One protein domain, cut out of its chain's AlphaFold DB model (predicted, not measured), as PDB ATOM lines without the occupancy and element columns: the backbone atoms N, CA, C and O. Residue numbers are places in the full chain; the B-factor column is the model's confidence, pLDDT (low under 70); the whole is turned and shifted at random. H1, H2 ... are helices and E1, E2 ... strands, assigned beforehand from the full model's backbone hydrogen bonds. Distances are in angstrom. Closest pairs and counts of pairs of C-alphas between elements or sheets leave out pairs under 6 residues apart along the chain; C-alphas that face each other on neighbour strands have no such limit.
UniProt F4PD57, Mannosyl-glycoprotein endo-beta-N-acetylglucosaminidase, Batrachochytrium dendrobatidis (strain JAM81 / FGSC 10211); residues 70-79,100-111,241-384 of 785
ATOM      1  N   ALA A  70       7.097   7.780 -29.253       95.25
ATOM      2  CA  ALA A  70       7.757   9.042 -29.547       95.25
ATOM      3  C   ALA A  70       9.095   9.116 -28.801       95.25
ATOM      4  O   ALA A  70       9.182   8.732 -27.633       95.25
ATOM      5  N   VAL A  71      10.128   9.629 -29.461       95.06
ATOM      6  CA  VAL A  71      11.406  10.002 -28.851       95.06
ATOM      7  C   VAL A  71      11.567  11.506 -28.967       95.06
ATOM      8  O   VAL A  71      11.703  12.026 -30.067       95.06
ATOM      9  N   CYS A  72      11.582  12.191 -27.832       94.50
ATOM     10  CA  CYS A  72      11.866  13.617 -27.733       94.50
ATOM     11  C   CYS A  72      13.331  13.780 -27.331       94.50
ATOM     12  O   CYS A  72      13.673  13.487 -26.187       94.50
ATOM     13  N   HIS A  73      14.209  14.108 -28.290       86.38
ATOM     14  CA  HIS A  73      15.634  13.767 -28.160       86.38
ATOM     15  C   HIS A  73      16.369  14.505 -27.043       86.38
ATOM     16  O   HIS A  73      17.275  13.887 -26.494       86.38
ATOM     17  N   ASP A  74      16.011  15.773 -26.781       88.44
ATOM     18  CA  ASP A  74      16.665  16.731 -25.869       88.44
ATOM     19  C   ASP A  74      18.132  16.361 -25.557       88.44
ATOM     20  O   ASP A  74      18.413  15.612 -24.621       88.44
ATOM     21  N   MET A  75      19.047  16.796 -26.435       85.25
ATOM     22  CA  MET A  75      20.458  16.383 -26.440       85.25
ATOM     23  C   MET A  75      21.360  17.610 -26.519       85.25
ATOM     24  O   MET A  75      21.277  18.356 -27.496       85.25
ATOM     25  N   CYS A  76      22.193  17.826 -25.496       80.69
ATOM     26  CA  CYS A  76      23.182  18.914 -25.410       80.69
ATOM     27  C   CYS A  76      22.648  20.322 -25.770       80.69
ATOM     28  O   CYS A  76      23.392  21.164 -26.267       80.69
ATOM     29  N   GLY A  77      21.357  20.592 -25.555       77.06
ATOM     30  CA  GLY A  77      20.711  21.857 -25.940       77.06
ATOM     31  C   GLY A  77      20.396  22.020 -27.437       77.06
ATOM     32  O   GLY A  77      19.748  23.005 -27.798       77.06
ATOM     33  N   GLY A  78      20.779  21.056 -28.283       84.69
ATOM     34  CA  GLY A  78      20.586  21.055 -29.737       84.69
ATOM     35  C   GLY A  78      21.462  22.064 -30.490       84.69
ATOM     36  O   GLY A  78      22.020  22.995 -29.912       84.69
ATOM     37  N   TYR A  79      21.545  21.909 -31.812       84.06
ATOM     38  CA  TYR A  79      22.261  22.811 -32.722       84.06
ATOM     39  C   TYR A  79      23.739  23.037 -32.361       84.06
ATOM     40  O   TYR A  79      24.262  24.147 -32.514       84.06
ATOM     41  N   PRO A 100      32.489  10.335 -29.746       65.69
ATOM     42  CA  PRO A 100      31.504   9.889 -30.726       65.69
ATOM     43  C   PRO A 100      30.463  10.994 -30.896       65.69
ATOM     44  O   PRO A 100      30.233  11.746 -29.961       65.69
ATOM     45  N   ILE A 101      29.824  11.115 -32.049       78.88
ATOM     46  CA  ILE A 101      28.650  11.987 -32.179       78.88
ATOM     47  C   ILE A 101      27.424  11.304 -31.569       78.88
ATOM     48  O   ILE A 101      27.334  10.066 -31.574       78.88
ATOM     49  N   TYR A 102      26.439  12.079 -31.130       86.00
ATOM     50  CA  TYR A 102      25.136  11.504 -30.815       86.00
ATOM     51  C   TYR A 102      24.393  11.120 -32.101       86.00
ATOM     52  O   TYR A 102      24.085  11.963 -32.940       86.00
ATOM     53  N   THR A 103      24.075   9.833 -32.254       86.38
ATOM     54  CA  THR A 103      23.215   9.335 -33.336       86.38
ATOM     55  C   THR A 103      22.262   8.277 -32.824       86.38
ATOM     56  O   THR A 103      22.648   7.367 -32.094       86.38
ATOM     57  N   ILE A 104      21.019   8.346 -33.287       89.44
ATOM     58  CA  ILE A 104      20.028   7.306 -33.033       89.44
ATOM     59  C   ILE A 104      20.248   6.182 -34.043       89.44
ATOM     60  O   ILE A 104      20.137   6.387 -35.246       89.44
ATOM     61  N   GLN A 105      20.556   4.974 -33.566       91.25
ATOM     62  CA  GLN A 105      20.782   3.787 -34.413       91.25
ATOM     63  C   GLN A 105      19.642   2.754 -34.316       91.25
ATOM     64  O   GLN A 105      19.695   1.695 -34.952       91.25
ATOM     65  N   TYR A 106      18.611   3.065 -33.525       93.25
ATOM     66  CA  TYR A 106      17.529   2.162 -33.122       93.25
ATOM     67  C   TYR A 106      16.147   2.625 -33.607       93.25
ATOM     68  O   TYR A 106      15.124   2.391 -32.961       93.25
ATOM     69  N   TRP A 107      16.109   3.259 -34.786       90.50
ATOM     70  CA  TRP A 107      14.893   3.774 -35.423       90.50
ATOM     71  C   TRP A 107      13.759   2.752 -35.503       90.50
ATOM     72  O   TRP A 107      12.593   3.132 -35.454       90.50
ATOM     73  N   GLN A 108      14.059   1.452 -35.583       88.75
ATOM     74  CA  GLN A 108      13.056   0.387 -35.600       88.75
ATOM     75  C   GLN A 108      12.154   0.361 -34.358       88.75
ATOM     76  O   GLN A 108      11.086  -0.228 -34.431       88.75
ATOM     77  N   TYR A 109      12.518   0.995 -33.244       90.38
ATOM     78  CA  TYR A 109      11.670   1.071 -32.045       90.38
ATOM     79  C   TYR A 109      10.920   2.401 -31.892       90.38
ATOM     80  O   TYR A 109      10.169   2.561 -30.937       90.38
ATOM     81  N   ILE A 110      11.115   3.339 -32.819       91.50
ATOM     82  CA  ILE A 110      10.632   4.721 -32.736       91.50
ATOM     83  C   ILE A 110       9.635   4.945 -33.871       91.50
ATOM     84  O   ILE A 110       9.945   4.598 -35.006       91.50
ATOM     85  N   ASP A 111       8.466   5.516 -33.598       88.00
ATOM     86  CA  ASP A 111       7.499   5.923 -34.630       88.00
ATOM     87  C   ASP A 111       7.595   7.419 -34.922       88.00
ATOM     88  O   ASP A 111       7.527   7.822 -36.080       88.00
ATOM     89  N   TYR A 241       5.739  13.586 -17.352       91.75
ATOM     90  CA  TYR A 241       6.411  12.367 -16.891       91.75
ATOM     91  C   TYR A 241       6.291  12.106 -15.376       91.75
ATOM     92  O   TYR A 241       6.758  11.082 -14.889       91.75
ATOM     93  N   THR A 242       5.642  12.989 -14.609       92.88
ATOM     94  CA  THR A 242       5.489  12.863 -13.140       92.88
ATOM     95  C   THR A 242       4.250  12.078 -12.675       92.88
ATOM     96  O   THR A 242       3.721  12.298 -11.581       92.88
ATOM     97  N   TRP A 243       3.760  11.150 -13.499       93.81
ATOM     98  CA  TRP A 243       2.594  10.318 -13.196       93.81
ATOM     99  C   TRP A 243       2.887   9.210 -12.168       93.81
ATOM    100  O   TRP A 243       4.026   8.817 -11.922       93.81
ATOM    101  N   LYS A 244       1.816   8.684 -11.564       93.56
ATOM    102  CA  LYS A 244       1.831   7.528 -10.649       93.56
ATOM    103  C   LYS A 244       1.376   6.261 -11.362       93.56
ATOM    104  O   LYS A 244       0.782   6.356 -12.429       93.56
ATOM    105  N   GLN A 245       1.598   5.096 -10.758       93.25
ATOM    106  CA  GLN A 245       1.330   3.780 -11.353       93.25
ATOM    107  C   GLN A 245      -0.054   3.656 -12.022       93.25
ATOM    108  O   GLN A 245      -0.167   3.077 -13.097       93.25
ATOM    109  N   GLU A 246      -1.095   4.218 -11.411       93.31
ATOM    110  CA  GLU A 246      -2.475   4.229 -11.907       93.31
ATOM    111  C   GLU A 246      -2.730   5.216 -13.064       93.31
ATOM    112  O   GLU A 246      -3.709   5.081 -13.796       93.31
ATOM    113  N   GLY A 247      -1.849   6.198 -13.257       92.44
ATOM    114  CA  GLY A 247      -1.989   7.297 -14.212       92.44
ATOM    115  C   GLY A 247      -2.251   6.844 -15.650       92.44
ATOM    116  O   GLY A 247      -3.272   7.242 -16.206       92.44
ATOM    117  N   PRO A 248      -1.402   5.989 -16.255       94.50
ATOM    118  CA  PRO A 248      -1.601   5.538 -17.632       94.50
ATOM    119  C   PRO A 248      -2.949   4.839 -17.847       94.50
ATOM    120  O   PRO A 248      -3.619   5.095 -18.847       94.50
ATOM    121  N   CYS A 249      -3.385   4.012 -16.888       94.75
ATOM    122  CA  CYS A 249      -4.673   3.322 -16.969       94.75
ATOM    123  C   CYS A 249      -5.848   4.302 -16.862       94.75
ATOM    124  O   CYS A 249      -6.753   4.261 -17.691       94.75
ATOM    125  N   ASN A 250      -5.797   5.236 -15.908       94.00
ATOM    126  CA  ASN A 250      -6.821   6.274 -15.758       94.00
ATOM    127  C   ASN A 250      -6.940   7.134 -17.028       94.00
ATOM    128  O   ASN A 250      -8.044   7.442 -17.473       94.00
ATOM    129  N   SER A 251      -5.808   7.494 -17.638       92.12
ATOM    130  CA  SER A 251      -5.768   8.249 -18.894       92.12
ATOM    131  C   SER A 251      -6.374   7.459 -20.060       92.12
ATOM    132  O   SER A 251      -7.152   8.011 -20.841       92.12
ATOM    133  N   ALA A 252      -6.071   6.160 -20.165       92.38
ATOM    134  CA  ALA A 252      -6.645   5.277 -21.180       92.38
ATOM    135  C   ALA A 252      -8.166   5.111 -21.023       92.38
ATOM    136  O   ALA A 252      -8.906   5.194 -22.010       92.38
ATOM    137  N   GLU A 253      -8.644   4.906 -19.794       93.12
ATOM    138  CA  GLU A 253     -10.070   4.806 -19.477       93.12
ATOM    139  C   GLU A 253     -10.800   6.113 -19.779       93.12
ATOM    140  O   GLU A 253     -11.854   6.091 -20.417       93.12
ATOM    141  N   LEU A 254     -10.214   7.256 -19.406       91.19
ATOM    142  CA  LEU A 254     -10.783   8.568 -19.688       91.19
ATOM    143  C   LEU A 254     -10.920   8.799 -21.198       91.19
ATOM    144  O   LEU A 254     -12.017   9.117 -21.658       91.19
ATOM    145  N   ALA A 255      -9.864   8.570 -21.987       91.06
ATOM    146  CA  ALA A 255      -9.947   8.679 -23.446       91.06
ATOM    147  C   ALA A 255     -11.016   7.748 -24.032       91.06
ATOM    148  O   ALA A 255     -11.860   8.193 -24.813       91.06
ATOM    149  N   SER A 256     -11.040   6.487 -23.597       92.25
ATOM    150  CA  SER A 256     -12.009   5.495 -24.079       92.25
ATOM    151  C   SER A 256     -13.450   5.884 -23.742       92.25
ATOM    152  O   SER A 256     -14.333   5.764 -24.589       92.25
ATOM    153  N   SER A 257     -13.694   6.412 -22.536       91.38
ATOM    154  CA  SER A 257     -15.018   6.885 -22.099       91.38
ATOM    155  C   SER A 257     -15.547   8.050 -22.944       91.38
ATOM    156  O   SER A 257     -16.758   8.241 -23.055       91.38
ATOM    157  N   HIS A 258     -14.645   8.785 -23.597       87.75
ATOM    158  CA  HIS A 258     -14.947   9.864 -24.533       87.75
ATOM    159  C   HIS A 258     -14.877   9.433 -26.008       87.75
ATOM    160  O   HIS A 258     -14.928  10.282 -26.894       87.75
ATOM    161  N   GLY A 259     -14.777   8.131 -26.294       90.19
ATOM    162  CA  GLY A 259     -14.733   7.598 -27.658       90.19
ATOM    163  C   GLY A 259     -13.407   7.833 -28.389       90.19
ATOM    164  O   GLY A 259     -13.356   7.689 -29.607       90.19
ATOM    165  N   GLN A 260     -12.341   8.188 -27.668       91.25
ATOM    166  CA  GLN A 260     -11.008   8.413 -28.221       91.25
ATOM    167  C   GLN A 260     -10.108   7.190 -28.017       91.25
ATOM    168  O   GLN A 260     -10.221   6.472 -27.024       91.25
ATOM    169  N   SER A 261      -9.182   6.953 -28.950       91.06
ATOM    170  CA  SER A 261      -8.220   5.852 -28.822       91.06
ATOM    171  C   SER A 261      -7.161   6.161 -27.752       91.06
ATOM    172  O   SER A 261      -6.480   7.184 -27.878       91.06
ATOM    173  N   PRO A 262      -6.904   5.255 -26.786       92.19
ATOM    174  CA  PRO A 262      -5.793   5.381 -25.835       92.19
ATOM    175  C   PRO A 262      -4.415   5.526 -26.493       92.19
ATOM    176  O   PRO A 262      -3.508   6.111 -25.912       92.19
ATOM    177  N   SER A 263      -4.252   5.061 -27.737       91.12
ATOM    178  CA  SER A 263      -2.997   5.201 -28.490       91.12
ATOM    179  C   SER A 263      -2.662   6.646 -28.886       91.12
ATOM    180  O   SER A 263      -1.573   6.888 -29.400       91.12
ATOM    181  N   ARG A 264      -3.594   7.595 -28.719       94.00
ATOM    182  CA  ARG A 264      -3.335   9.036 -28.888       94.00
ATOM    183  C   ARG A 264      -2.623   9.643 -27.673       94.00
ATOM    184  O   ARG A 264      -2.198  10.789 -27.741       94.00
ATOM    185  N   ILE A 265      -2.502   8.895 -26.575       95.38
ATOM    186  CA  ILE A 265      -1.835   9.322 -25.345       95.38
ATOM    187  C   ILE A 265      -0.432   8.728 -25.322       95.38
ATOM    188  O   ILE A 265      -0.279   7.515 -25.216       95.38
ATOM    189  N   TYR A 266       0.576   9.585 -25.398       97.31
ATOM    190  CA  TYR A 266       1.984   9.250 -25.262       97.31
ATOM    191  C   TYR A 266       2.372   9.504 -23.814       97.31
ATOM    192  O   TYR A 266       2.605  10.637 -23.397       97.31
ATOM    193  N   THR A 267       2.378   8.440 -23.020       97.44
ATOM    194  CA  THR A 267       2.764   8.514 -21.619       97.44
ATOM    195  C   THR A 267       4.258   8.823 -21.521       97.44
ATOM    196  O   THR A 267       5.087   8.010 -21.936       97.44
ATOM    197  N   GLY A 268       4.589  10.003 -20.995       96.81
ATOM    198  CA  GLY A 268       5.959  10.508 -20.925       96.81
ATOM    199  C   GLY A 268       6.829   9.764 -19.912       96.81
ATOM    200  O   GLY A 268       6.407   9.510 -18.790       96.81
ATOM    201  N   ILE A 269       8.066   9.454 -20.278       97.62
ATOM    202  CA  ILE A 269       9.102   8.896 -19.409       97.62
ATOM    203  C   ILE A 269      10.324   9.798 -19.543       97.62
ATOM    204  O   ILE A 269      10.928   9.853 -20.608       97.62
ATOM    205  N   ASP A 270      10.717  10.478 -18.469       96.56
ATOM    206  CA  ASP A 270      11.987  11.207 -18.452       96.56
ATOM    207  C   ASP A 270      13.155  10.242 -18.237       96.56
ATOM    208  O   ASP A 270      13.301   9.657 -17.158       96.56
ATOM    209  N   VAL A 271      13.995  10.075 -19.256       96.81
ATOM    210  CA  VAL A 271      15.142   9.161 -19.210       96.81
ATOM    211  C   VAL A 271      16.187   9.640 -18.196       96.81
ATOM    212  O   VAL A 271      16.886   8.817 -17.617       96.81
ATOM    213  N   TRP A 272      16.229  10.925 -17.837       93.94
ATOM    214  CA  TRP A 272      17.097  11.406 -16.753       93.94
ATOM    215  C   TRP A 272      16.593  11.052 -15.347       93.94
ATOM    216  O   TRP A 272      17.290  11.289 -14.356       93.94
ATOM    217  N   GLY A 273      15.391  10.485 -15.226       92.12
ATOM    218  CA  GLY A 273      14.862  10.001 -13.956       92.12
ATOM    219  C   GLY A 273      14.242  11.077 -13.058       92.12
ATOM    220  O   GLY A 273      13.988  10.807 -11.879       92.12
ATOM    221  N   ARG A 274      13.978  12.299 -13.550       90.44
ATOM    222  CA  ARG A 274      13.462  13.407 -12.724       90.44
ATOM    223  C   ARG A 274      11.983  13.180 -12.410       90.44
ATOM    224  O   ARG A 274      11.101  13.535 -13.181       90.44
ATOM    225  N   LYS A 275      11.708  12.601 -11.234       89.19
ATOM    226  CA  LYS A 275      10.344  12.303 -10.735       89.19
ATOM    227  C   LYS A 275       9.525  11.388 -11.664       89.19
ATOM    228  O   LYS A 275       8.308  11.316 -11.516       89.19
ATOM    229  N   THR A 276      10.185  10.693 -12.588       93.06
ATOM    230  CA  THR A 276       9.554   9.711 -13.471       93.06
ATOM    231  C   THR A 276       9.264   8.422 -12.711       93.06
ATOM    232  O   THR A 276      10.010   8.036 -11.801       93.06
ATOM    233  N   TYR A 277       8.207   7.717 -13.097       94.75
ATOM    234  CA  TYR A 277       7.944   6.388 -12.561       94.75
ATOM    235  C   TYR A 277       9.069   5.413 -12.953       94.75
ATOM    236  O   TYR A 277       9.537   5.401 -14.088       94.75
ATOM    237  N   GLY A 278       9.522   4.582 -12.012       91.88
ATOM    238  CA  GLY A 278      10.542   3.558 -12.266       91.88
ATOM    239  C   GLY A 278      11.999   4.042 -12.270       91.88
ATOM    240  O   GLY A 278      12.883   3.206 -12.138       91.88
ATOM    241  N   GLY A 279      12.266   5.354 -12.326       89.94
ATOM    242  CA  GLY A 279      13.602   5.925 -12.085       89.94
ATOM    243  C   GLY A 279      14.430   6.333 -13.314       89.94
ATOM    244  O   GLY A 279      15.501   6.902 -13.127       89.94
ATOM    245  N   GLY A 280      13.939   6.147 -14.545       93.31
ATOM    246  CA  GLY A 280      14.653   6.557 -15.770       93.31
ATOM    247  C   GLY A 280      15.909   5.718 -16.049       93.31
ATOM    248  O   GLY A 280      16.056   4.623 -15.516       93.31
ATOM    249  N   GLY A 281      16.816   6.203 -16.896       94.44
ATOM    250  CA  GLY A 281      18.065   5.536 -17.274       94.44
ATOM    251  C   GLY A 281      17.818   4.125 -17.802       94.44
ATOM    252  O   GLY A 281      16.926   3.900 -18.616       94.44
ATOM    253  N   PHE A 282      18.538   3.134 -17.277       94.56
ATOM    254  CA  PHE A 282      18.288   1.729 -17.624       94.56
ATOM    255  C   PHE A 282      17.005   1.146 -16.995       94.56
ATOM    256  O   PHE A 282      16.561   0.066 -17.384       94.56
ATOM    257  N   ASN A 283      16.350   1.865 -16.080       94.81
ATOM    258  CA  ASN A 283      15.088   1.456 -15.455       94.81
ATOM    259  C   ASN A 283      13.831   1.924 -16.211       94.81
ATOM    260  O   ASN A 283      12.715   1.684 -15.745       94.81
ATOM    261  N   VAL A 284      13.965   2.550 -17.390       96.00
ATOM    262  CA  VAL A 284      12.814   2.951 -18.235       96.00
ATOM    263  C   VAL A 284      11.859   1.789 -18.532       96.00
ATOM    264  O   VAL A 284      10.649   1.987 -18.636       96.00
ATOM    265  N   HIS A 285      12.378   0.561 -18.583       95.06
ATOM    266  CA  HIS A 285      11.618  -0.666 -18.812       95.06
ATOM    267  C   HIS A 285      10.486  -0.880 -17.784       95.06
ATOM    268  O   HIS A 285       9.426  -1.407 -18.121       95.06
ATOM    269  N   LYS A 286      10.646  -0.388 -16.548       95.69
ATOM    270  CA  LYS A 286       9.615  -0.456 -15.500       95.69
ATOM    271  C   LYS A 286       8.405   0.412 -15.819       95.69
ATOM    272  O   LYS A 286       7.270   0.005 -15.581       95.69
ATOM    273  N   ALA A 287       8.639   1.602 -16.371       96.56
ATOM    274  CA  ALA A 287       7.571   2.468 -16.851       96.56
ATOM    275  C   ALA A 287       6.919   1.890 -18.114       96.56
ATOM    276  O   ALA A 287       5.691   1.843 -18.193       96.56
ATOM    277  N   LEU A 288       7.720   1.355 -19.047       96.88
ATOM    278  CA  LEU A 288       7.212   0.679 -20.246       96.88
ATOM    279  C   LEU A 288       6.263  -0.477 -19.900       96.88
ATOM    280  O   LEU A 288       5.207  -0.598 -20.514       96.88
ATOM    281  N   LYS A 289       6.566  -1.270 -18.869       95.00
ATOM    282  CA  LYS A 289       5.686  -2.342 -18.371       95.00
ATOM    283  C   LYS A 289       4.294  -1.849 -17.969       95.00
ATOM    284  O   LYS A 289       3.287  -2.483 -18.295       95.00
ATOM    285  N   VAL A 290       4.226  -0.718 -17.265       95.75
ATOM    286  CA  VAL A 290       2.955  -0.110 -16.837       95.75
ATOM    287  C   VAL A 290       2.196   0.452 -18.040       95.75
ATOM    288  O   VAL A 290       1.001   0.200 -18.181       95.75
ATOM    289  N   ILE A 291       2.893   1.144 -18.944       96.06
ATOM    290  CA  ILE A 291       2.323   1.721 -20.172       96.06
ATOM    291  C   ILE A 291       1.749   0.631 -21.083       96.06
ATOM    292  O   ILE A 291       0.606   0.731 -21.524       96.06
ATOM    293  N   GLN A 292       2.506  -0.448 -21.308       93.19
ATOM    294  CA  GLN A 292       2.064  -1.603 -22.089       93.19
ATOM    295  C   GLN A 292       0.777  -2.201 -21.508       93.19
ATOM    296  O   GLN A 292      -0.162  -2.484 -22.250       93.19
ATOM    297  N   SER A 293       0.717  -2.347 -20.181       90.94
ATOM    298  CA  SER A 293      -0.456  -2.888 -19.486       90.94
ATOM    299  C   SER A 293      -1.683  -1.977 -19.603       90.94
ATOM    300  O   SER A 293      -2.801  -2.474 -19.694       90.94
ATOM    301  N   ALA A 294      -1.483  -0.655 -19.627       91.88
ATOM    302  CA  ALA A 294      -2.550   0.333 -19.794       91.88
ATOM    303  C   ALA A 294      -3.023   0.494 -21.253       91.88
ATOM    304  O   ALA A 294      -4.125   0.984 -21.497       91.88
ATOM    305  N   GLY A 295      -2.204   0.099 -22.232       90.31
ATOM    306  CA  GLY A 295      -2.518   0.218 -23.657       90.31
ATOM    307  C   GLY A 295      -2.356   1.630 -24.237       90.31
ATOM    308  O   GLY A 295      -2.832   1.879 -25.351       90.31
ATOM    309  N   THR A 296      -1.694   2.542 -23.516       94.38
ATOM    310  CA  THR A 296      -1.280   3.853 -24.040       94.38
ATOM    311  C   THR A 296      -0.017   3.731 -24.905       94.38
ATOM    312  O   THR A 296       0.633   2.683 -24.972       94.38
ATOM    313  N   SER A 297       0.313   4.801 -25.624       96.31
ATOM    314  CA  SER A 297       1.589   4.954 -26.328       96.31
ATOM    315  C   SER A 297       2.676   5.440 -25.363       96.31
ATOM    316  O   SER A 297       2.382   5.907 -24.263       96.31
ATOM    317  N   CYS A 298       3.942   5.343 -25.762       96.44
ATOM    318  CA  CYS A 298       5.083   5.768 -24.950       96.44
ATOM    319  C   CYS A 298       5.741   7.017 -25.533       96.44
ATOM    320  O   CYS A 298       5.899   7.123 -26.746       96.44
ATOM    321  N   ALA A 299       6.203   7.912 -24.667       97.25
ATOM    322  CA  ALA A 299       7.052   9.036 -25.027       97.25
ATOM    323  C   ALA A 299       8.349   8.985 -24.204       97.25
ATOM    324  O   ALA A 299       8.315   9.154 -22.990       97.25
ATOM    325  N   LEU A 300       9.494   8.744 -24.840       97.56
ATOM    326  CA  LEU A 300      10.808   8.801 -24.195       97.56
ATOM    327  C   LEU A 300      11.350  10.228 -24.302       97.56
ATOM    328  O   LEU A 300      11.675  10.685 -25.397       97.56
ATOM    329  N   PHE A 301      11.431  10.928 -23.176       96.56
ATOM    330  CA  PHE A 301      11.983  12.277 -23.091       96.56
ATOM    331  C   PHE A 301      13.467  12.243 -22.729       96.56
ATOM    332  O   PHE A 301      13.853  11.577 -21.766       96.56
ATOM    333  N   ALA A 302      14.268  13.000 -23.477       94.56
ATOM    334  CA  ALA A 302      15.686  13.233 -23.243       94.56
ATOM    335  C   ALA A 302      16.557  11.955 -23.175       94.56
ATOM    336  O   ALA A 302      17.346  11.794 -22.236       94.56
ATOM    337  N   PRO A 303      16.468  11.024 -24.155       94.81
ATOM    338  CA  PRO A 303      17.373   9.877 -24.220       94.81
ATOM    339  C   PRO A 303      18.836  10.262 -24.479       94.81
ATOM    340  O   PRO A 303      19.688   9.397 -24.307       94.81
ATOM    341  N   GLY A 304      19.151  11.535 -24.775       92.19
ATOM    342  CA  GLY A 304      20.520  12.073 -24.761       92.19
ATOM    343  C   GLY A 304      21.309  11.738 -23.484       92.19
ATOM    344  O   GLY A 304      22.535  11.684 -23.513       92.19
ATOM    345  N   TRP A 305      20.626  11.368 -22.392       94.25
ATOM    346  CA  TRP A 305      21.215  10.732 -21.210       94.25
ATOM    347  C   TRP A 305      22.224   9.605 -21.529       94.25
ATOM    348  O   TRP A 305      23.273   9.533 -20.884       94.25
ATOM    349  N   THR A 306      21.961   8.745 -22.524       93.50
ATOM    350  CA  THR A 306      22.871   7.641 -22.901       93.50
ATOM    351  C   THR A 306      24.216   8.134 -23.437       93.50
ATOM    352  O   THR A 306      25.214   7.416 -23.389       93.50
ATOM    353  N   TYR A 307      24.262   9.368 -23.920       91.25
ATOM    354  CA  TYR A 307      25.452  10.007 -24.453       91.25
ATOM    355  C   TYR A 307      26.104  10.936 -23.429       91.25
ATOM    356  O   TYR A 307      27.289  10.813 -23.129       91.25
ATOM    357  N   GLU A 308      25.310  11.830 -22.842       90.12
ATOM    358  CA  GLU A 308      25.785  12.902 -21.967       90.12
ATOM    359  C   GLU A 308      26.209  12.385 -20.592       90.12
ATOM    360  O   GLU A 308      27.252  12.769 -20.057       90.12
ATOM    361  N   TYR A 309      25.403  11.496 -20.004       91.12
ATOM    362  CA  TYR A 309      25.666  10.976 -18.669       91.12
ATOM    363  C   TYR A 309      26.651   9.804 -18.726       91.12
ATOM    364  O   TYR A 309      27.682   9.830 -18.057       91.12
ATOM    365  N   MET A 310      26.393   8.804 -19.576       90.81
ATOM    366  CA  MET A 310      27.121   7.522 -19.604       90.81
ATOM    367  C   MET A 310      28.491   7.557 -20.316       90.81
ATOM    368  O   MET A 310      28.988   6.539 -20.795       90.81
ATOM    369  N   ARG A 311      29.166   8.708 -20.311       86.56
ATOM    370  CA  ARG A 311      30.441   8.974 -21.008       86.56
ATOM    371  C   ARG A 311      31.632   8.073 -20.636       86.56
ATOM    372  O   ARG A 311      32.650   8.107 -21.320       86.56
ATOM    373  N   LYS A 312      31.556   7.295 -19.543       88.00
ATOM    374  CA  LYS A 312      32.618   6.344 -19.133       88.00
ATOM    375  C   LYS A 312      32.539   4.999 -19.869       88.00
ATOM    376  O   LYS A 312      33.442   4.180 -19.737       88.00
ATOM    377  N   THR A 313      31.475   4.754 -20.628       90.50
ATOM    378  CA  THR A 313      31.299   3.561 -21.462       90.50
ATOM    379  C   THR A 313      31.175   3.989 -22.923       90.50
ATOM    380  O   THR A 313      30.558   5.018 -23.192       90.50
ATOM    381  N   PRO A 314      31.747   3.244 -23.892       91.06
ATOM    382  CA  PRO A 314      31.579   3.566 -25.304       91.06
ATOM    383  C   PRO A 314      30.098   3.727 -25.670       91.06
ATOM    384  O   PRO A 314      29.306   2.815 -25.434       91.06
ATOM    385  N   PHE A 315      29.735   4.858 -26.282       91.25
ATOM    386  CA  PHE A 315      28.339   5.240 -26.554       91.25
ATOM    387  C   PHE A 315      27.512   4.118 -27.204       91.25
ATOM    388  O   PHE A 315      26.400   3.821 -26.780       91.25
ATOM    389  N   LYS A 316      28.099   3.408 -28.171       91.06
ATOM    390  CA  LYS A 316      27.467   2.261 -28.829       91.06
ATOM    391  C   LYS A 316      27.026   1.158 -27.855       91.06
ATOM    392  O   LYS A 316      25.941   0.610 -28.026       91.06
ATOM    393  N   GLN A 317      27.856   0.829 -26.865       92.44
ATOM    394  CA  GLN A 317      27.537  -0.187 -25.855       92.44
ATOM    395  C   GLN A 317      26.410   0.297 -24.940       92.44
ATOM    396  O   GLN A 317      25.502  -0.467 -24.628       92.44
ATOM    397  N   VAL A 318      26.421   1.581 -24.566       94.50
ATOM    398  CA  VAL A 318      25.343   2.186 -23.770       94.50
ATOM    399  C   VAL A 318      24.010   2.109 -24.513       94.50
ATOM    400  O   VAL A 318      23.014   1.671 -23.941       94.50
ATOM    401  N   GLU A 319      23.993   2.479 -25.793       94.25
ATOM    402  CA  GLU A 319      22.798   2.391 -26.634       94.25
ATOM    403  C   GLU A 319      22.328   0.936 -26.796       94.25
ATOM    404  O   GLU A 319      21.142   0.653 -26.659       94.25
ATOM    405  N   GLU A 320      23.236  -0.019 -27.025       93.69
ATOM    406  CA  GLU A 320      22.874  -1.442 -27.078       93.69
ATOM    407  C   GLU A 320      22.236  -1.921 -25.765       93.69
ATOM    408  O   GLU A 320      21.198  -2.595 -25.790       93.69
ATOM    409  N   ARG A 321      22.796  -1.502 -24.621       94.19
ATOM    410  CA  ARG A 321      22.264  -1.808 -23.289       94.19
ATOM    411  C   ARG A 321      20.877  -1.224 -23.061       94.19
ATOM    412  O   ARG A 321      20.004  -1.901 -22.516       94.19
ATOM    413  N   PHE A 322      20.685   0.031 -23.456       95.75
ATOM    414  CA  PHE A 322      19.431   0.755 -23.289       95.75
ATOM    415  C   PHE A 322      18.323   0.168 -24.173       95.75
ATOM    416  O   PHE A 322      17.219  -0.115 -23.696       95.75
ATOM    417  N   TRP A 323      18.620  -0.067 -25.453       94.44
ATOM    418  CA  TRP A 323      17.604  -0.427 -26.434       94.44
ATOM    419  C   TRP A 323      17.270  -1.916 -26.472       94.44
ATOM    420  O   TRP A 323      16.089  -2.240 -26.587       94.44
ATOM    421  N   CYS A 324      18.247  -2.832 -26.428       91.56
ATOM    422  CA  CYS A 324      17.951  -4.224 -26.797       91.56
ATOM    423  C   CYS A 324      18.770  -5.346 -26.149       91.56
ATOM    424  O   CYS A 324      18.488  -6.508 -26.446       91.56
ATOM    425  N   ASN A 325      19.788  -5.063 -25.334       90.12
ATOM    426  CA  ASN A 325      20.639  -6.120 -24.789       90.12
ATOM    427  C   ASN A 325      21.003  -5.889 -23.323       90.12
ATOM    428  O   ASN A 325      21.919  -5.139 -22.998       90.12
ATOM    429  N   VAL A 326      20.317  -6.596 -22.428       89.94
ATOM    430  CA  VAL A 326      20.539  -6.458 -20.986       89.94
ATOM    431  C   VAL A 326      21.875  -7.007 -20.485       89.94
ATOM    432  O   VAL A 326      22.287  -6.667 -19.379       89.94
ATOM    433  N   ASP A 327      22.560  -7.811 -21.297       88.31
ATOM    434  CA  ASP A 327      23.826  -8.443 -20.925       88.31
ATOM    435  C   ASP A 327      25.045  -7.557 -21.232       88.31
ATOM    436  O   ASP A 327      26.177  -7.963 -20.985       88.31
ATOM    437  N   VAL A 328      24.844  -6.367 -21.813       89.38
ATOM    438  CA  VAL A 328      25.943  -5.426 -22.061       89.38
ATOM    439  C   VAL A 328      26.342  -4.755 -20.752       89.38
ATOM    440  O   VAL A 328      25.553  -4.036 -20.131       89.38
ATOM    441  N   ASP A 329      27.591  -4.980 -20.360       88.50
ATOM    442  CA  ASP A 329      28.190  -4.334 -19.202       88.50
ATOM    443  C   ASP A 329      28.438  -2.849 -19.477       88.50
ATOM    444  O   ASP A 329      28.957  -2.455 -20.522       88.50
ATOM    445  N   VAL A 330      28.082  -2.016 -18.504       89.75
ATOM    446  CA  VAL A 330      28.247  -0.561 -18.553       89.75
ATOM    447  C   VAL A 330      28.813  -0.071 -17.225       89.75
ATOM    448  O   VAL A 330      28.537  -0.630 -16.165       89.75
ATOM    449  N   ILE A 331      29.616   0.987 -17.281       86.62
ATOM    450  CA  ILE A 331      30.273   1.583 -16.119       86.62
ATOM    451  C   ILE A 331      29.512   2.844 -15.736       86.62
ATOM    452  O   ILE A 331      29.510   3.828 -16.478       86.62
ATOM    453  N   ASP A 332      28.911   2.828 -14.550       81.81
ATOM    454  CA  ASP A 332      28.237   4.004 -14.018       81.81
ATOM    455  C   ASP A 332      29.257   5.118 -13.665       81.81
ATOM    456  O   ASP A 332      30.217   4.877 -12.909       81.81
ATOM    457  N   PRO A 333      29.074   6.346 -14.186       81.62
ATOM    458  CA  PRO A 333      29.934   7.484 -13.882       81.62
ATOM    459  C   PRO A 333      30.085   7.812 -12.393       81.62
ATOM    460  O   PRO A 333      31.176   8.224 -11.988       81.62
ATOM    461  N   GLU A 334      29.038   7.637 -11.582       72.25
ATOM    462  CA  GLU A 334      29.005   8.010 -10.162       72.25
ATOM    463  C   GLU A 334      29.617   6.936  -9.248       72.25
ATOM    464  O   GLU A 334      30.218   7.277  -8.228       72.25
ATOM    465  N   GLN A 335      29.566   5.650  -9.620       62.56
ATOM    466  CA  GLN A 335      30.187   4.574  -8.825       62.56
ATOM    467  C   GLN A 335      31.717   4.714  -8.726       62.56
ATOM    468  O   GLN A 335      32.322   4.386  -7.701       62.56
ATOM    469  N   THR A 336      32.351   5.252  -9.766       52.09
ATOM    470  CA  THR A 336      33.816   5.370  -9.883       52.09
ATOM    471  C   THR A 336      34.400   6.618  -9.206       52.09
ATOM    472  O   THR A 336      35.584   6.629  -8.867       52.09
ATOM    473  N   ASN A 337      33.581   7.634  -8.903       50.03
ATOM    474  CA  ASN A 337      34.026   8.855  -8.209       50.03
ATOM    475  C   ASN A 337      34.307   8.641  -6.708       50.03
ATOM    476  O   ASN A 337      34.786   9.548  -6.031       50.03
ATOM    477  N   SER A 338      34.049   7.441  -6.178       44.66
ATOM    478  CA  SER A 338      34.250   7.117  -4.763       44.66
ATOM    479  C   SER A 338      35.697   6.763  -4.376       44.66
ATOM    480  O   SER A 338      35.980   6.703  -3.181       44.66
ATOM    481  N   ILE A 339      36.628   6.545  -5.327       43.03
ATOM    482  CA  ILE A 339      37.984   6.043  -4.990       43.03
ATOM    483  C   ILE A 339      39.163   6.794  -5.658       43.03
ATOM    484  O   ILE A 339      40.232   6.842  -5.053       43.03
ATOM    485  N   ALA A 340      39.032   7.419  -6.842       39.31
ATOM    486  CA  ALA A 340      40.225   7.813  -7.626       39.31
ATOM    487  C   ALA A 340      40.443   9.316  -7.935       39.31
ATOM    488  O   ALA A 340      41.583   9.702  -8.180       39.31
ATOM    489  N   GLU A 341      39.432  10.192  -7.890       41.66
ATOM    490  CA  GLU A 341      39.559  11.563  -8.446       41.66
ATOM    491  C   GLU A 341      39.854  12.685  -7.429       41.66
ATOM    492  O   GLU A 341      39.934  13.852  -7.796       41.66
ATOM    493  N   GLN A 342      40.133  12.375  -6.158       40.97
ATOM    494  CA  GLN A 342      40.529  13.401  -5.171       40.97
ATOM    495  C   GLN A 342      41.979  13.915  -5.307       40.97
ATOM    496  O   GLN A 342      42.406  14.729  -4.489       40.97
ATOM    497  N   LYS A 343      42.773  13.459  -6.289       37.75
ATOM    498  CA  LYS A 343      44.215  13.784  -6.358       37.75
ATOM    499  C   LYS A 343      44.709  14.514  -7.607       37.75
ATOM    500  O   LYS A 343      45.887  14.861  -7.628       37.75
ATOM    501  N   THR A 344      43.880  14.784  -8.613       37.56
ATOM    502  CA  THR A 344      44.374  15.342  -9.891       37.56
ATOM    503  C   THR A 344      43.418  16.339 -10.548       37.56
ATOM    504  O   THR A 344      43.172  16.247 -11.747       37.56
ATOM    505  N   MET A 345      42.879  17.298  -9.792       34.88
ATOM    506  CA  MET A 345      42.207  18.463 -10.386       34.88
ATOM    507  C   MET A 345      42.994  19.750 -10.122       34.88
ATOM    508  O   MET A 345      43.543  19.951  -9.038       34.88
ATOM    509  N   ASP A 346      43.058  20.567 -11.170       39.19
ATOM    510  CA  ASP A 346      43.728  21.863 -11.286       39.19
ATOM    511  C   ASP A 346      43.273  22.849 -10.177       39.19
ATOM    512  O   ASP A 346      42.062  22.997  -9.969       39.19
ATOM    513  N   PRO A 347      44.191  23.514  -9.439       38.22
ATOM    514  CA  PRO A 347      43.848  24.387  -8.313       38.22
ATOM    515  C   PRO A 347      42.934  25.578  -8.642       38.22
ATOM    516  O   PRO A 347      42.314  26.123  -7.722       38.22
ATOM    517  N   ASP A 348      42.823  25.993  -9.907       39.31
ATOM    518  CA  ASP A 348      42.093  27.215 -10.268       39.31
ATOM    519  C   ASP A 348      40.564  27.038 -10.365       39.31
ATOM    520  O   ASP A 348      39.835  28.021 -10.261       39.31
ATOM    521  N   TRP A 349      40.049  25.802 -10.420       35.28
ATOM    522  CA  TRP A 349      38.603  25.515 -10.318       35.28
ATOM    523  C   TRP A 349      38.109  25.324  -8.869       35.28
ATOM    524  O   TRP A 349      36.914  25.173  -8.624       35.28
ATOM    525  N   VAL A 350      39.010  25.340  -7.877       38.34
ATOM    526  CA  VAL A 350      38.690  25.014  -6.469       38.34
ATOM    527  C   VAL A 350      38.208  26.233  -5.664       38.34
ATOM    528  O   VAL A 350      37.700  26.081  -4.552       38.34
ATOM    529  N   LYS A 351      38.307  27.457  -6.200       33.88
ATOM    530  CA  LYS A 351      37.878  28.660  -5.463       33.88
ATOM    531  C   LYS A 351      36.363  28.885  -5.462       33.88
ATOM    532  O   LYS A 351      35.855  29.319  -4.434       33.88
ATOM    533  N   ASP A 352      35.648  28.474  -6.510       36.72
ATOM    534  CA  ASP A 352      34.183  28.616  -6.588       36.72
ATOM    535  C   ASP A 352      33.415  27.409  -6.010       36.72
ATOM    536  O   ASP A 352      32.204  27.464  -5.802       36.72
ATOM    537  N   ALA A 353      34.110  26.314  -5.682       37.50
ATOM    538  CA  ALA A 353      33.498  25.098  -5.136       37.50
ATOM    539  C   ALA A 353      33.248  25.144  -3.612       37.50
ATOM    540  O   ALA A 353      32.491  24.325  -3.091       37.50
ATOM    541  N   ASN A 354      33.855  26.088  -2.883       33.16
ATOM    542  CA  ASN A 354      33.821  26.116  -1.413       33.16
ATOM    543  C   ASN A 354      32.608  26.844  -0.795       33.16
ATOM    544  O   ASN A 354      32.486  26.860   0.430       33.16
ATOM    545  N   GLU A 355      31.688  27.394  -1.596       34.25
ATOM    546  CA  GLU A 355      30.420  27.964  -1.095       34.25
ATOM    547  C   GLU A 355      29.188  27.065  -1.309       34.25
ATOM    548  O   GLU A 355      28.092  27.377  -0.834       34.25
ATOM    549  N   LEU A 356      29.343  25.896  -1.934       36.53
ATOM    550  CA  LEU A 356      28.250  24.935  -2.062       36.53
ATOM    551  C   LEU A 356      28.172  24.059  -0.807       36.53
ATOM    552  O   LEU A 356      28.983  23.162  -0.583       36.53
ATOM    553  N   LYS A 357      27.156  24.323   0.027       27.39
ATOM    554  CA  LYS A 357      26.753  23.428   1.123       27.39
ATOM    555  C   LYS A 357      26.627  21.993   0.590       27.39
ATOM    556  O   LYS A 357      26.110  21.826  -0.513       27.39
ATOM    557  N   PRO A 358      27.031  20.965   1.360       29.83
ATOM    558  CA  PRO A 358      26.951  19.582   0.911       29.83
ATOM    559  C   PRO A 358      25.495  19.241   0.591       29.83
ATOM    560  O   PRO A 358      24.651  19.136   1.481       29.83
ATOM    561  N   VAL A 359      25.195  19.124  -0.700       33.97
ATOM    562  CA  VAL A 359      23.929  18.588  -1.182       33.97
ATOM    563  C   VAL A 359      23.974  17.096  -0.882       33.97
ATOM    564  O   VAL A 359      24.862  16.397  -1.368       33.97
ATOM    565  N   GLU A 360      23.046  16.597  -0.064       28.44
ATOM    566  CA  GLU A 360      22.783  15.159   0.012       28.44
ATOM    567  C   GLU A 360      22.564  14.643  -1.415       28.44
ATOM    568  O   GLU A 360      21.560  14.969  -2.055       28.44
ATOM    569  N   ILE A 361      23.502  13.844  -1.928       38.28
ATOM    570  CA  ILE A 361      23.343  13.145  -3.202       38.28
ATOM    571  C   ILE A 361      22.251  12.094  -2.980       38.28
ATOM    572  O   ILE A 361      22.513  10.959  -2.582       38.28
ATOM    573  N   LYS A 362      20.988  12.477  -3.185       40.09
ATOM    574  CA  LYS A 362      19.898  11.514  -3.344       40.09
ATOM    575  C   LYS A 362      20.266  10.644  -4.541       40.09
ATOM    576  O   LYS A 362      20.343  11.166  -5.650       40.09
ATOM    577  N   LYS A 363      20.506   9.346  -4.310       46.50
ATOM    578  CA  LYS A 363      20.727   8.341  -5.365       46.50
ATOM    579  C   LYS A 363      19.729   8.587  -6.501       46.50
ATOM    580  O   LYS A 363      18.523   8.473  -6.276       46.50
ATOM    581  N   ARG A 364      20.211   8.968  -7.688       55.00
ATOM    582  CA  ARG A 364      19.353   9.077  -8.874       55.00
ATOM    583  C   ARG A 364      18.784   7.686  -9.166       55.00
ATOM    584  O   ARG A 364      19.495   6.689  -9.065       55.00
ATOM    585  N   GLY A 365      17.498   7.606  -9.506       60.56
ATOM    586  CA  GLY A 365      16.810   6.338  -9.796       60.56
ATOM    587  C   GLY A 365      17.259   5.650 -11.092       60.56
ATOM    588  O   GLY A 365      16.658   4.652 -11.473       60.56
ATOM    589  N   THR A 366      18.280   6.180 -11.769       69.56
ATOM    590  CA  THR A 366      18.775   5.748 -13.082       69.56
ATOM    591  C   THR A 366      19.723   4.547 -13.011       69.56
ATOM    592  O   THR A 366      19.989   3.928 -14.041       69.56
ATOM    593  N   MET A 367      20.227   4.220 -11.812       72.50
ATOM    594  CA  MET A 367      21.091   3.062 -11.542       72.50
ATOM    595  C   MET A 367      20.401   1.755 -11.935       72.50
ATOM    596  O   MET A 367      19.231   1.581 -11.609       72.50
ATOM    597  N   ILE A 368      21.128   0.805 -12.531       82.06
ATOM    598  CA  ILE A 368      20.590  -0.534 -12.819       82.06
ATOM    599  C   ILE A 368      20.054  -1.159 -11.527       82.06
ATOM    600  O   ILE A 368      20.794  -1.324 -10.554       82.06
ATOM    601  N   ASP A 369      18.770  -1.508 -11.529       82.81
ATOM    602  CA  ASP A 369      18.198  -2.354 -10.494       82.81
ATOM    603  C   ASP A 369      18.591  -3.807 -10.767       82.81
ATOM    604  O   ASP A 369      18.164  -4.398 -11.754       82.81
ATOM    605  N   ALA A 370      19.447  -4.368  -9.913       83.44
ATOM    606  CA  ALA A 370      19.954  -5.726 -10.080       83.44
ATOM    607  C   ALA A 370      18.855  -6.797  -9.963       83.44
ATOM    608  O   ALA A 370      19.028  -7.894 -10.494       83.44
ATOM    609  N   ASP A 371      17.737  -6.480  -9.302       87.19
ATOM    610  CA  ASP A 371      16.633  -7.414  -9.073       87.19
ATOM    611  C   ASP A 371      15.550  -7.338 -10.172       87.19
ATOM    612  O   ASP A 371      14.731  -8.250 -10.295       87.19
ATOM    613  N   ASP A 372      15.545  -6.276 -10.987       88.75
ATOM    614  CA  ASP A 372      14.581  -6.043 -12.072       88.75
ATOM    615  C   ASP A 372      15.284  -5.355 -13.250       88.75
ATOM    616  O   ASP A 372      15.385  -4.125 -13.321       88.75
ATOM    617  N   VAL A 373      15.825  -6.181 -14.149       90.19
ATOM    618  CA  VAL A 373      16.597  -5.753 -15.318       90.19
ATOM    619  C   VAL A 373      15.769  -5.943 -16.588       90.19
ATOM    620  O   VAL A 373      15.279  -7.036 -16.865       90.19
ATOM    621  N   GLY A 374      15.700  -4.900 -17.415       91.50
ATOM    622  CA  GLY A 374      15.067  -4.935 -18.732       91.50
ATOM    623  C   GLY A 374      15.617  -3.860 -19.666       91.50
ATOM    624  O   GLY A 374      16.474  -3.059 -19.281       91.50
ATOM    625  N   CYS A 375      15.121  -3.846 -20.897       92.75
ATOM    626  CA  CYS A 375      15.452  -2.877 -21.942       92.75
ATOM    627  C   CYS A 375      14.202  -2.469 -22.745       92.75
ATOM    628  O   CYS A 375      13.095  -2.954 -22.502       92.75
ATOM    629  N   VAL A 376      14.354  -1.554 -23.707       93.12
ATOM    630  CA  VAL A 376      13.230  -1.062 -24.528       93.12
ATOM    631  C   VAL A 376      12.585  -2.179 -25.367       93.12
ATOM    632  O   VAL A 376      11.356  -2.281 -25.427       93.12
ATOM    633  N   ALA A 377      13.400  -3.040 -25.983       90.56
ATOM    634  CA  ALA A 377      12.946  -4.106 -26.878       90.56
ATOM    635  C   ALA A 377      12.069  -5.174 -26.195       90.56
ATOM    636  O   ALA A 377      11.340  -5.887 -26.884       90.56
ATOM    637  N   ASP A 378      12.084  -5.260 -24.859       90.00
ATOM    638  CA  ASP A 378      11.229  -6.184 -24.100       90.00
ATOM    639  C   ASP A 378       9.736  -5.802 -24.173       90.00
ATOM    640  O   ASP A 378       8.862  -6.655 -24.018       90.00
ATOM    641  N   TYR A 379       9.433  -4.525 -24.441       91.00
ATOM    642  CA  TYR A 379       8.069  -3.968 -24.425       91.00
ATOM    643  C   TYR A 379       7.630  -3.395 -25.779       91.00
ATOM    644  O   TYR A 379       6.432  -3.209 -26.036       91.00
ATOM    645  N   ILE A 380       8.597  -3.103 -26.652       88.50
ATOM    646  CA  ILE A 380       8.400  -2.450 -27.944       88.50
ATOM    647  C   ILE A 380       8.976  -3.350 -29.039       88.50
ATOM    648  O   ILE A 380      10.177  -3.575 -29.120       88.50
ATOM    649  N   SER A 381       8.115  -3.846 -29.930       84.19
ATOM    650  CA  SER A 381       8.569  -4.620 -31.092       84.19
ATOM    651  C   SER A 381       9.281  -3.749 -32.122       84.19
ATOM    652  O   SER A 381       8.865  -2.614 -32.337       84.19
ATOM    653  N   PRO A 382      10.268  -4.273 -32.855       85.25
ATOM    654  CA  PRO A 382      10.831  -3.528 -33.965       85.25
ATOM    655  C   PRO A 382       9.801  -3.382 -35.102       85.25
ATOM    656  O   PRO A 382       8.992  -4.279 -35.359       85.25
ATOM    657  N   ARG A 383       9.811  -2.231 -35.775       83.38
ATOM    658  CA  ARG A 383       9.049  -1.961 -36.995       83.38
ATOM    659  C   ARG A 383       9.840  -2.488 -38.200       83.38
ATOM    660  O   ARG A 383      11.071  -2.382 -38.190       83.38
ATOM    661  N   PRO A 384       9.164  -3.015 -39.239       83.06
ATOM    662  CA  PRO A 384       9.826  -3.425 -40.472       83.06
ATOM    663  C   PRO A 384      10.671  -2.294 -41.064       83.06
ATOM    664  O   PRO A 384      10.279  -1.126 -41.016       83.06
TER     665      PRO A 384
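What this domain is: This is residues 70 to 79, 100 to 111 and 241 to 384 of the 785 residues of the protein "Mannosyl-glycoprotein endo-beta-N-acetylglucosaminidase" of Batrachochytrium dendrobatidis (strain JAM81 / FGSC 10211) (UniProt F4PD57). With little regular structure, a small parallel sheet, E1 E3 E2, has H2 over one face, and residues 337 to 362 stick out. Of 166 printed residues, 52 are in E1, H1, E2, H2, E3, H3 and H4, mixed in class. Only just compact, close to loose, with radius of gyration of the C-alphas 18.3 A, the whole spans 64 by 38 by 36 A.

How they stand to each other: E3, residues 297 to 301, is parallel to E1, residues 70 to 72, and E2, residues 265 to 270. H1, residues 247 to 257, touches H2, residues 281 to 294, closest C-alphas Cys 249 and Ala 294, 4.6 A. H3, residues 305 to 308, touches H4, residues 315 to 323. Within hydrogen-bond range are N 300 and O 70, 2.8 A, N 269 and O 299, 2.7 A, every O i to N i+4 pair in H1 and H4, and 6 of 10 in H2.

Where its parts are: E1 begins at C-alpha 70 (7.757, 9.042, -29.547); H4 ends at C-alpha 323 (17.604, -0.427, -26.434).

The domain as a whole: Cuts after residues 79 and 111 leave C-alpha gaps of 16.0 A and 18.9 A; pLDDT is under 70 at residues 100 and 335 to 366.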